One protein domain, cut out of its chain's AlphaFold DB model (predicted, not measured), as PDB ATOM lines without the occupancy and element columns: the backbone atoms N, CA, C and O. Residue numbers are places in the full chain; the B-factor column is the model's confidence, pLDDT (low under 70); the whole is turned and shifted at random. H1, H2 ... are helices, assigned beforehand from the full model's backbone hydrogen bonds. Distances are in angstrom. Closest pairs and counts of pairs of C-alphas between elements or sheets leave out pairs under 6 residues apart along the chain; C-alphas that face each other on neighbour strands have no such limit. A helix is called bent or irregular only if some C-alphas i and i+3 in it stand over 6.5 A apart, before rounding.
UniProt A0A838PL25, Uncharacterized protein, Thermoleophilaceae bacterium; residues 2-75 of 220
ATOM      1  N   ARG A   2      -4.693 -73.256   6.361       51.31
ATOM      2  CA  ARG A   2      -5.435 -71.972   6.499       51.31
ATOM      3  C   ARG A   2      -5.837 -71.515   7.925       51.31
ATOM      4  O   ARG A   2      -5.959 -70.319   8.156       51.31
ATOM      5  N   ARG A   3      -6.043 -72.427   8.890       53.12
ATOM      6  CA  ARG A   3      -6.456 -72.072  10.272       53.12
ATOM      7  C   ARG A   3      -5.341 -71.413  11.099       53.12
ATOM      8  O   ARG A   3      -5.633 -70.508  11.867       53.12
ATOM      9  N   ARG A   4      -4.075 -71.823  10.917       54.97
ATOM     10  CA  ARG A   4      -2.931 -71.294  11.692       54.97
ATOM     11  C   ARG A   4      -2.614 -69.827  11.367       54.97
ATOM     12  O   ARG A   4      -2.315 -69.074  12.286       54.97
ATOM     13  N   GLY A   5      -2.742 -69.410  10.104       56.38
ATOM     14  CA  GLY A   5      -2.530 -68.012   9.698       56.38
ATOM     15  C   GLY A   5      -3.583 -67.050  10.260       56.38
ATOM     16  O   GLY A   5      -3.256 -65.957  10.701       56.38
ATOM     17  N   ARG A   6      -4.844 -67.495  10.345       57.66
ATOM     18  CA  ARG A   6      -5.964 -66.689  10.857       57.66
ATOM     19  C   ARG A   6      -5.877 -66.432  12.368       57.66
ATOM     20  O   ARG A   6      -6.245 -65.359  12.827       57.66
ATOM     21  N   SER A   7      -5.379 -67.403  13.139       59.81
ATOM     22  CA  SER A   7      -5.167 -67.248  14.586       59.81
ATOM     23  C   SER A   7      -3.997 -66.328  14.923       59.81
ATOM     24  O   SER A   7      -4.083 -65.614  15.915       59.81
ATOM     25  N   ARG A   8      -2.929 -66.330  14.110       58.44
ATOM     26  CA  ARG A   8      -1.830 -65.367  14.257       58.44
ATOM     27  C   ARG A   8      -2.357 -63.946  14.039       58.44
ATOM     28  O   ARG A   8      -2.325 -63.194  15.006       58.44
ATOM     29  N   ALA A   9      -3.020 -63.693  12.900       57.44
ATOM     30  CA  ALA A   9      -3.591 -62.383  12.539       57.44
ATOM     31  C   ALA A   9      -4.444 -61.744  13.652       57.44
ATOM     32  O   ALA A   9      -4.376 -60.553  13.932       57.44
ATOM     33  N   LEU A  10      -5.262 -62.552  14.332       59.53
ATOM     34  CA  LEU A  10      -6.094 -62.079  15.441       59.53
ATOM     35  C   LEU A  10      -5.289 -61.756  16.710       59.53
ATOM     36  O   LEU A  10      -5.689 -60.896  17.494       59.53
ATOM     37  N   LEU A  11      -4.187 -62.466  16.961       60.44
ATOM     38  CA  LEU A  11      -3.339 -62.248  18.133       60.44
ATOM     39  C   LEU A  11      -2.520 -60.967  18.015       60.44
ATOM     40  O   LEU A  11      -2.314 -60.304  19.032       60.44
ATOM     41  N   ALA A  12      -2.049 -60.609  16.824       60.09
ATOM     42  CA  ALA A  12      -1.233 -59.414  16.682       60.09
ATOM     43  C   ALA A  12      -2.053 -58.136  16.427       60.09
ATOM     44  O   ALA A  12      -1.664 -57.069  16.912       60.09
ATOM     45  N   ASP A  13      -3.278 -58.251  15.910       67.38
ATOM     46  CA  ASP A  13      -4.283 -57.183  16.028       67.38
ATOM     47  C   ASP A  13      -4.562 -56.858  17.517       67.38
ATOM     48  O   ASP A  13      -4.494 -55.704  17.940       67.38
ATOM     49  N   ARG A  14      -4.714 -57.883  18.378       75.88
ATOM     50  CA  ARG A  14      -4.864 -57.694  19.839       75.88
ATOM     51  C   ARG A  14      -3.647 -57.043  20.500       75.88
ATOM     52  O   ARG A  14      -3.819 -56.174  21.349       75.88
ATOM     53  N   ARG A  15      -2.424 -57.445  20.144       78.50
ATOM     54  CA  ARG A  15      -1.193 -56.850  20.704       78.50
ATOM     55  C   ARG A  15      -1.040 -55.382  20.316       78.50
ATOM     56  O   ARG A  15      -0.673 -54.581  21.168       78.50
ATOM     57  N   THR A  16      -1.360 -55.035  19.071       77.69
ATOM     58  CA  THR A  16      -1.352 -53.641  18.600       77.69
ATOM     59  C   THR A  16      -2.323 -52.792  19.415       77.69
ATOM     60  O   THR A  16      -1.956 -51.720  19.889       77.69
ATOM     61  N   VAL A  17      -3.536 -53.303  19.654       80.31
ATOM     62  CA  VAL A  17      -4.535 -52.634  20.500       80.31
ATOM     63  C   VAL A  17      -4.025 -52.460  21.930       80.31
ATOM     64  O   VAL A  17      -4.125 -51.366  22.475       80.31
ATOM     65  N   VAL A  18      -3.428 -53.494  22.532       87.62
ATOM     66  CA  VAL A  18      -2.865 -53.404  23.891       87.62
ATOM     67  C   VAL A  18      -1.754 -52.353  23.973       87.62
ATOM     68  O   VAL A  18      -1.781 -51.528  24.882       87.62
ATOM     69  N   LEU A  19      -0.814 -52.333  23.023       85.00
ATOM     70  CA  LEU A  19       0.248 -51.320  22.977       85.00
ATOM     71  C   LEU A  19      -0.325 -49.906  22.823       85.00
ATOM     72  O   LEU A  19       0.094 -48.999  23.539       85.00
ATOM     73  N   GLY A  20      -1.310 -49.727  21.940       83.56
ATOM     74  CA  GLY A  20      -1.990 -48.447  21.749       83.56
ATOM     75  C   GLY A  20      -2.725 -47.970  23.006       83.56
ATOM     76  O   GLY A  20      -2.613 -46.802  23.376       83.56
ATOM     77  N   LEU A  21      -3.425 -48.871  23.702       88.25
ATOM     78  CA  LEU A  21      -4.104 -48.570  24.967       88.25
ATOM     79  C   LEU A  21      -3.112 -48.175  26.064       88.25
ATOM     80  O   LEU A  21      -3.336 -47.176  26.740       88.25
ATOM     81  N   LEU A  22      -2.012 -48.919  26.215       91.25
ATOM     82  CA  LEU A  22      -0.966 -48.599  27.189       91.25
ATOM     83  C   LEU A  22      -0.341 -47.230  26.904       91.25
ATOM     84  O   LEU A  22      -0.282 -46.398  27.803       91.25
ATOM     85  N   ALA A  23       0.053 -46.966  25.655       87.19
ATOM     86  CA  ALA A  23       0.623 -45.677  25.266       87.19
ATOM     87  C   ALA A  23      -0.355 -44.516  25.527       87.19
ATOM     88  O   ALA A  23       0.034 -43.488  26.081       87.19
ATOM     89  N   THR A  24      -1.636 -44.706  25.196       87.44
ATOM     90  CA  THR A  24      -2.692 -43.709  25.428       87.44
ATOM     91  C   THR A  24      -2.904 -43.455  26.919       87.44
ATOM     92  O   THR A  24      -2.974 -42.301  27.334       87.44
ATOM     93  N   ALA A  25      -2.967 -44.509  27.737       92.44
ATOM     94  CA  ALA A  25      -3.119 -44.393  29.184       92.44
ATOM     95  C   ALA A  25      -1.919 -43.692  29.834       92.44
ATOM     96  O   ALA A  25      -2.113 -42.802  30.659       92.44
ATOM     97  N   THR A  26      -0.688 -44.038  29.445       91.12
ATOM     98  CA  THR A  26       0.521 -43.381  29.961       91.12
ATOM     99  C   THR A  26       0.549 -41.898  29.597       91.12
ATOM    100  O   THR A  26       0.762 -41.060  30.472       91.12
ATOM    101  N   PHE A  27       0.291 -41.558  28.332       88.88
ATOM    102  CA  PHE A  27       0.274 -40.168  27.879       88.88
ATOM    103  C   PHE A  27      -0.855 -39.360  28.536       88.88
ATOM    104  O   PHE A  27      -0.608 -38.291  29.090       88.88
ATOM    105  N   GLY A  28      -2.080 -39.894  28.543       90.56
ATOM    106  CA  GLY A  28      -3.233 -39.253  29.176       90.56
ATOM    107  C   GLY A  28      -3.043 -39.063  30.681       90.56
ATOM    108  O   GLY A  28      -3.331 -37.990  31.202       90.56
ATOM    109  N   GLY A  29      -2.483 -40.059  31.372       94.44
ATOM    110  CA  GLY A  29      -2.145 -39.958  32.791       94.44
ATOM    111  C   GLY A  29      -1.132 -38.848  33.073       94.44
ATOM    112  O   GLY A  29      -1.341 -38.053  33.986       94.44
ATOM    113  N   ALA A  30      -0.078 -38.735  32.258       91.62
ATOM    114  CA  ALA A  30       0.901 -37.656  32.386       91.62
ATOM    115  C   ALA A  30       0.262 -36.269  32.183       91.62
ATOM    116  O   ALA A  30       0.507 -35.364  32.979       91.62
ATOM    117  N   LEU A  31      -0.611 -36.112  31.180       92.50
ATOM    118  CA  LEU A  31      -1.341 -34.858  30.959       92.50
ATOM    119  C   LEU A  31      -2.262 -34.505  32.130       92.50
ATOM    120  O   LEU A  31      -2.280 -33.355  32.556       92.50
ATOM    121  N   VAL A  32      -2.989 -35.480  32.683       94.75
ATOM    122  CA  VAL A  32      -3.854 -35.274  33.856       94.75
ATOM    123  C   VAL A  32      -3.036 -34.856  35.080       94.75
ATOM    124  O   VAL A  32      -3.451 -33.964  35.819       94.75
ATOM    125  N   VAL A  33      -1.864 -35.461  35.291       95.88
ATOM    126  CA  VAL A  33      -0.959 -35.096  36.390       95.88
ATOM    127  C   VAL A  33      -0.461 -33.660  36.241       95.88
ATOM    128  O   VAL A  33      -0.522 -32.900  37.209       95.88
ATOM    129  N   GLU A  34      -0.006 -33.273  35.048       94.94
ATOM    130  CA  GLU A  34       0.486 -31.917  34.786       94.94
ATOM    131  C   GLU A  34      -0.628 -30.871  34.863       94.94
ATOM    132  O   GLU A  34      -0.457 -29.846  35.520       94.94
ATOM    133  N   PHE A  35      -1.795 -31.157  34.288       94.38
ATOM    134  CA  PHE A  35      -2.979 -30.307  34.395       94.38
ATOM    135  C   PHE A  35      -3.401 -30.116  35.857       94.38
ATOM    136  O   PHE A  35      -3.556 -28.992  36.325       94.38
ATOM    137  N   GLY A  36      -3.486 -31.204  36.629       94.38
ATOM    138  CA  GLY A  36      -3.790 -31.133  38.057       94.38
ATOM    139  C   GLY A  36      -2.710 -30.407  38.867       94.38
ATOM    140  O   GLY A  36      -3.016 -29.791  39.887       94.38
ATOM    141  N   ARG A  37      -1.441 -30.454  38.439       95.94
ATOM    142  CA  ARG A  37      -0.352 -29.674  39.046       95.94
ATOM    143  C   ARG A  37      -0.524 -28.179  38.788       95.94
ATOM    144  O   ARG A  37      -0.280 -27.417  39.720       95.94
ATOM    145  N   VAL A  38      -0.897 -27.780  37.569       95.38
ATOM    146  CA  VAL A  38      -1.183 -26.376  37.233       95.38
ATOM    147  C   VAL A  38      -2.401 -25.905  38.010       95.38
ATOM    148  O   VAL A  38      -2.258 -24.949  38.754       95.38
ATOM    149  N   TRP A  39      -3.517 -26.640  37.978       95.00
ATOM    150  CA  TRP A  39      -4.723 -26.295  38.741       95.00
ATOM    151  C   TRP A  39      -4.411 -26.037  40.217       95.00
ATOM    152  O   TRP A  39      -4.738 -24.990  40.751       95.00
ATOM    153  N   ARG A  40      -3.710 -26.960  40.890       94.00
ATOM    154  CA  ARG A  40      -3.379 -26.803  42.319       94.00
ATOM    155  C   ARG A  40      -2.463 -25.613  42.633       94.00
ATOM    156  O   ARG A  40      -2.321 -25.278  43.805       94.00
ATOM    157  N   ARG A  41      -1.748 -25.071  41.645       94.25
ATOM    158  CA  ARG A  41      -0.784 -23.971  41.822       94.25
ATOM    159  C   ARG A  41      -1.254 -22.646  41.217       94.25
ATOM    160  O   ARG A  41      -0.635 -21.632  41.524       94.25
ATOM    161  N   GLY A  42      -2.245 -22.684  40.334       90.94
ATOM    162  CA  GLY A  42      -2.824 -21.535  39.648       90.94
ATOM    163  C   GLY A  42      -3.925 -20.864  40.464       90.94
ATOM    164  O   GLY A  42      -4.096 -21.157  41.650       90.94
ATOM    165  N   SER A  43      -4.653 -19.946  39.829       91.19
ATOM    166  CA  SER A  43      -5.775 -19.216  40.426       91.19
ATOM    167  C   SER A  43      -7.096 -19.974  40.378       91.19
ATOM    168  O   SER A  43      -8.015 -19.606  41.111       91.19
ATOM    169  N   ALA A  44      -7.193 -21.029  39.559       91.06
ATOM    170  CA  ALA A  44      -8.439 -21.756  39.355       91.06
ATOM    171  C   ALA A  44      -9.011 -22.316  40.679       91.06
ATOM    172  O   ALA A  44      -8.313 -23.038  41.406       91.06
ATOM    173  N   PRO A  45     -10.292 -22.045  40.996       87.88
ATOM    174  CA  PRO A  45     -10.882 -22.432  42.272       87.88
ATOM    175  C   PRO A  45     -10.974 -23.954  42.430       87.88
ATOM    176  O   PRO A  45     -11.073 -24.716  41.461       87.88
ATOM    177  N   ALA A  46     -10.952 -24.424  43.679       87.88
ATOM    178  CA  ALA A  46     -11.108 -25.841  43.971       87.88
ATOM    179  C   ALA A  46     -12.516 -26.325  43.589       87.88
ATOM    180  O   ALA A  46     -13.511 -25.648  43.844       87.88
ATOM    181  N   LEU A  47     -12.619 -27.543  43.046       86.56
ATOM    182  CA  LEU A  47     -13.908 -28.143  42.662       86.56
ATOM    183  C   LEU A  47     -14.900 -28.267  43.830       86.56
ATOM    184  O   LEU A  47     -16.102 -28.333  43.603       86.56
ATOM    185  N   THR A  48     -14.407 -28.317  45.067       85.25
ATOM    186  CA  THR A  48     -15.221 -28.364  46.289       85.25
ATOM    187  C   THR A  48     -15.751 -27.001  46.727       85.25
ATOM    188  O   THR A  48     -16.653 -26.952  47.555       85.25
ATOM    189  N   GLU A  49     -15.179 -25.912  46.216       83.81
ATOM    190  CA  GLU A  49     -15.474 -24.537  46.639       83.81
ATOM    191  C   GLU A  49     -16.251 -23.744  45.580       83.81
ATOM    192  O   GLU A  49     -16.759 -22.665  45.871       83.81
ATOM    193  N   THR A  50     -16.364 -24.270  44.358       87.44
ATOM    194  CA  THR A  50     -17.047 -23.610  43.241       87.44
ATOM    195  C   THR A  50     -18.426 -24.207  42.973       87.44
ATOM    196  O   THR A  50     -18.593 -25.424  42.892       87.44
ATOM    197  N   GLU A  51     -19.415 -23.343  42.749       89.44
ATOM    198  CA  GLU A  51     -20.721 -23.739  42.207       89.44
ATOM    199  C   GLU A  51     -20.667 -23.974  40.681       89.44
ATOM    200  O   GLU A  51     -21.578 -24.570  40.105       89.44
ATOM    201  N   TYR A  52     -19.566 -23.572  40.028       90.00
ATOM    202  CA  TYR A  52     -19.365 -23.611  38.576       90.00
ATOM    203  C   TYR A  52     -18.116 -24.436  38.204       90.00
ATOM    204  O   TYR A  52     -17.077 -23.894  37.816       90.00
ATOM    205  N   PRO A  53     -18.184 -25.777  38.280       90.00
ATOM    206  CA  PRO A  53     -17.022 -26.643  38.056       90.00
ATOM    207  C   PRO A  53     -16.486 -26.596  36.617       90.00
ATOM    208  O   PRO A  53     -15.297 -26.813  36.394       90.00
ATOM    209  N   LEU A  54     -17.345 -26.305  35.633       91.19
ATOM    210  CA  LEU A  54     -16.933 -26.166  34.232       91.19
ATOM    211  C   LEU A  54     -16.104 -24.898  33.997       91.19
ATOM    212  O   LEU A  54     -15.155 -24.939  33.219       91.19
ATOM    213  N   GLU A  55     -16.435 -23.800  34.675       92.19
ATOM    214  CA  GLU A  55     -15.688 -22.541  34.569       92.19
ATOM    215  C   GLU A  55     -14.314 -22.676  35.223       92.19
ATOM    216  O   GLU A  55     -13.311 -22.346  34.598       92.19
ATOM    217  N   ALA A  56     -14.252 -23.293  36.407       91.62
ATOM    218  CA  ALA A  56     -12.988 -23.605  37.075       91.62
ATOM    219  C   ALA A  56     -12.077 -24.494  36.205       91.62
ATOM    220  O   ALA A  56     -10.872 -24.269  36.105       91.62
ATOM    221  N   ALA A  57     -12.662 -25.479  35.511       91.00
ATOM    222  CA  ALA A  57     -11.919 -26.325  34.580       91.00
ATOM    223  C   ALA A  57     -11.426 -25.570  33.342       91.00
ATOM    224  O   ALA A  57     -10.312 -25.823  32.877       91.00
ATOM    225  N   ALA A  58     -12.232 -24.652  32.809       93.19
ATOM    226  CA  ALA A  58     -11.840 -23.807  31.690       93.19
ATOM    227  C   ALA A  58     -10.711 -22.838  32.078       93.19
ATOM    228  O   ALA A  58      -9.775 -22.669  31.297       93.19
ATOM    229  N   GLU A  59     -10.755 -22.266  33.283       94.00
ATOM    230  CA  GLU A  59      -9.697 -21.407  33.824       94.00
ATOM    231  C   GLU A  59      -8.381 -22.180  33.964       94.00
ATOM    232  O   GLU A  59      -7.383 -21.802  33.353       94.00
ATOM    233  N   ALA A  60      -8.390 -23.335  34.636       93.62
ATOM    234  CA  ALA A  60      -7.198 -24.178  34.764       93.62
ATOM    235  C   ALA A  60      -6.638 -24.625  33.397       93.62
ATOM    236  O   ALA A  60      -5.423 -24.773  33.219       93.62
ATOM    237  N   ALA A  61      -7.508 -24.843  32.403       94.44
ATOM    238  CA  ALA A  61      -7.094 -25.153  31.035       94.44
ATOM    239  C   ALA A  61      -6.445 -23.954  30.339       94.44
ATOM    240  O   ALA A  61      -5.424 -24.132  29.668       94.44
ATOM    241  N   ALA A  62      -6.989 -22.750  30.520       95.31
ATOM    242  CA  ALA A  62      -6.404 -21.517  30.012       95.31
ATOM    243  C   ALA A  62      -5.025 -21.258  30.639       95.31
ATOM    244  O   ALA A  62      -4.064 -21.030  29.905       95.31
ATOM    245  N   GLU A  63      -4.892 -21.412  31.958       96.12
ATOM    246  CA  GLU A  63      -3.609 -21.301  32.662       96.12
ATOM    247  C   GLU A  63      -2.603 -22.353  32.182       96.12
ATOM    248  O   GLU A  63      -1.438 -22.049  31.932       96.12
ATOM    249  N   THR A  64      -3.036 -23.602  31.990       95.50
ATOM    250  CA  THR A  64      -2.167 -24.667  31.463       95.50
ATOM    251  C   THR A  64      -1.676 -24.332  30.052       95.50
ATOM    252  O   THR A  64      -0.497 -24.528  29.737       95.50
ATOM    253  N   ALA A  65      -2.555 -23.796  29.200       95.12
ATOM    254  CA  ALA A  65      -2.194 -23.338  27.863       95.12
ATOM    255  C   ALA A  65      -1.229 -22.143  27.908       95.12
ATOM    256  O   ALA A  65      -0.293 -22.082  27.107       95.12
ATOM    257  N   GLU A  66      -1.409 -21.222  28.855       96.44
ATOM    258  CA  GLU A  66      -0.499 -20.101  29.076       96.44
ATOM    259  C   GLU A  66       0.878 -20.573  29.552       96.44
ATOM    260  O   GLU A  66       1.885 -20.182  28.966       96.44
ATOM    261  N   VAL A  67       0.942 -21.484  30.527       95.00
ATOM    262  CA  VAL A  67       2.193 -22.106  30.991       95.00
ATOM    263  C   VAL A  67       2.936 -22.766  29.830       95.00
ATOM    264  O   VAL A  67       4.147 -22.581  29.687       95.00
ATOM    265  N   ALA A  68       2.230 -23.505  28.969       93.31
ATOM    266  CA  ALA A  68       2.825 -24.122  27.789       93.31
ATOM    267  C   ALA A  68       3.328 -23.074  26.779       93.31
ATOM    268  O   ALA A  68       4.449 -23.185  26.280       93.31
ATOM    269  N   ARG A  69       2.532 -22.031  26.503       95.62
ATOM    270  CA  ARG A  69       2.883 -20.942  25.577       95.62
ATOM    271  C   ARG A  69       4.099 -20.158  26.060       95.62
ATOM    272  O   ARG A  69       4.986 -19.866  25.261       95.62
ATOM    273  N   THR A  70       4.139 -19.810  27.339       95.88
ATOM    274  CA  THR A  70       5.262 -19.102  27.956       95.88
ATOM    275  C   THR A  70       6.496 -19.993  27.980       95.88
ATOM    276  O   THR A  70       7.556 -19.561  27.546       95.88
ATOM    277  N   GLY A  71       6.351 -21.271  28.344       92.19
ATOM    278  CA  GLY A  71       7.446 -22.238  28.269       92.19
ATOM    279  C   GLY A  71       8.060 -22.349  26.871       92.19
ATOM    280  O   GLY A  71       9.277 -22.402  26.752       92.19
ATOM    281  N   PHE A  72       7.239 -22.329  25.818       92.31
ATOM    282  CA  PHE A  72       7.716 -22.320  24.433       92.31
ATOM    283  C   PHE A  72       8.437 -21.015  24.063       92.31
ATOM    284  O   PHE A  72       9.461 -21.043  23.394       92.31
ATOM    285  N   LYS A  73       7.926 -19.857  24.496       93.75
ATOM    286  CA  LYS A  73       8.554 -18.555  24.206       93.75
ATOM    287  C   LYS A  73       9.914 -18.376  24.881       93.75
ATOM    288  O   LYS A  73      10.796 -17.778  24.280       93.75
ATOM    289  N   GLU A  74      10.053 -18.870  26.107       92.50
ATOM    290  CA  GLU A  74      11.272 -18.720  26.914       92.50
ATOM    291  C   GLU A  74      12.325 -19.800  26.618       92.50
ATOM    292  O   GLU A  74      13.498 -19.641  26.949       92.50
ATOM    293  N   ALA A  75      11.921 -20.924  26.021       91.56
ATOM    294  CA  ALA A  75      12.840 -21.995  25.661       91.56
ATOM    295  C   ALA A  75      13.788 -21.573  24.530       91.56
ATOM    296  O   ALA A  75      13.426 -20.819  23.624       91.56
TER     297      ALA A  75
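AT A GLANCE: This is residues 2 to 75 of the 220 residues of an uncharacterized protein of Thermoleophilaceae bacterium (UniProt A0A838PL25). Two helices make a T: the long helix H1 is the stem, and its last residues, 35 to 39, meet the shorter helix H2 partway along, at residues 60 to 64, so that H2 crosses the end of the stem as a bar. Most of the stem, residues 2 to 33, sticks out alone and makes the length, and the loop of residues 40 to 52 leads from the stem's end to the start of the bar. The printed part has 74 residues with two named helices, H1 then H2, and no named strand; the class is all helix. The whole is extended, with a radius of gyration of the C-alphas of 20.2 A, and flat, with spans of 62 by 36 by 14 A.

HOW THE PARTS SIT: H1, residues 2 to 39, touches H2, residues 53 to 74, with residues 35 to 39 alone. H2 touches H1 with residues 60 to 64 alone. Their closest C-alphas, those of Trp 39 and Ala 60, are 5.1 A apart. The two lines are about perpendicular, at 90 degrees, and the centres are 27.5 A apart. Residues 2 to 33 of H1 stand free, and so do residues 68 to 75, of which 68 to 74 belong to H2. In H2 every O i to N i+4 pair is within hydrogen-bond range; in H1 33 of 34 are.

IN THESE COORDINATES: H1 begins at C-alpha 2, at (-5.435, -71.972, 6.499), and ends at C-alpha 39, at (-4.723, -26.295, 38.741), 55.9 A from first to last C-alpha. H2 is 31.4 A long from C-alpha 53 to C-alpha 74, which is at (11.272, -18.720, 26.914). Neither helix is bent.

THE WHOLE: The C-alphas of Arg 2 and Glu 49, the two farthest apart, are 62.9 A from each other. The printed part has no cut. The link from H1 to H2, 13 residues, is long. The mean pLDDT of the printed part is 85.6, and residues 2 to 13 are under 70.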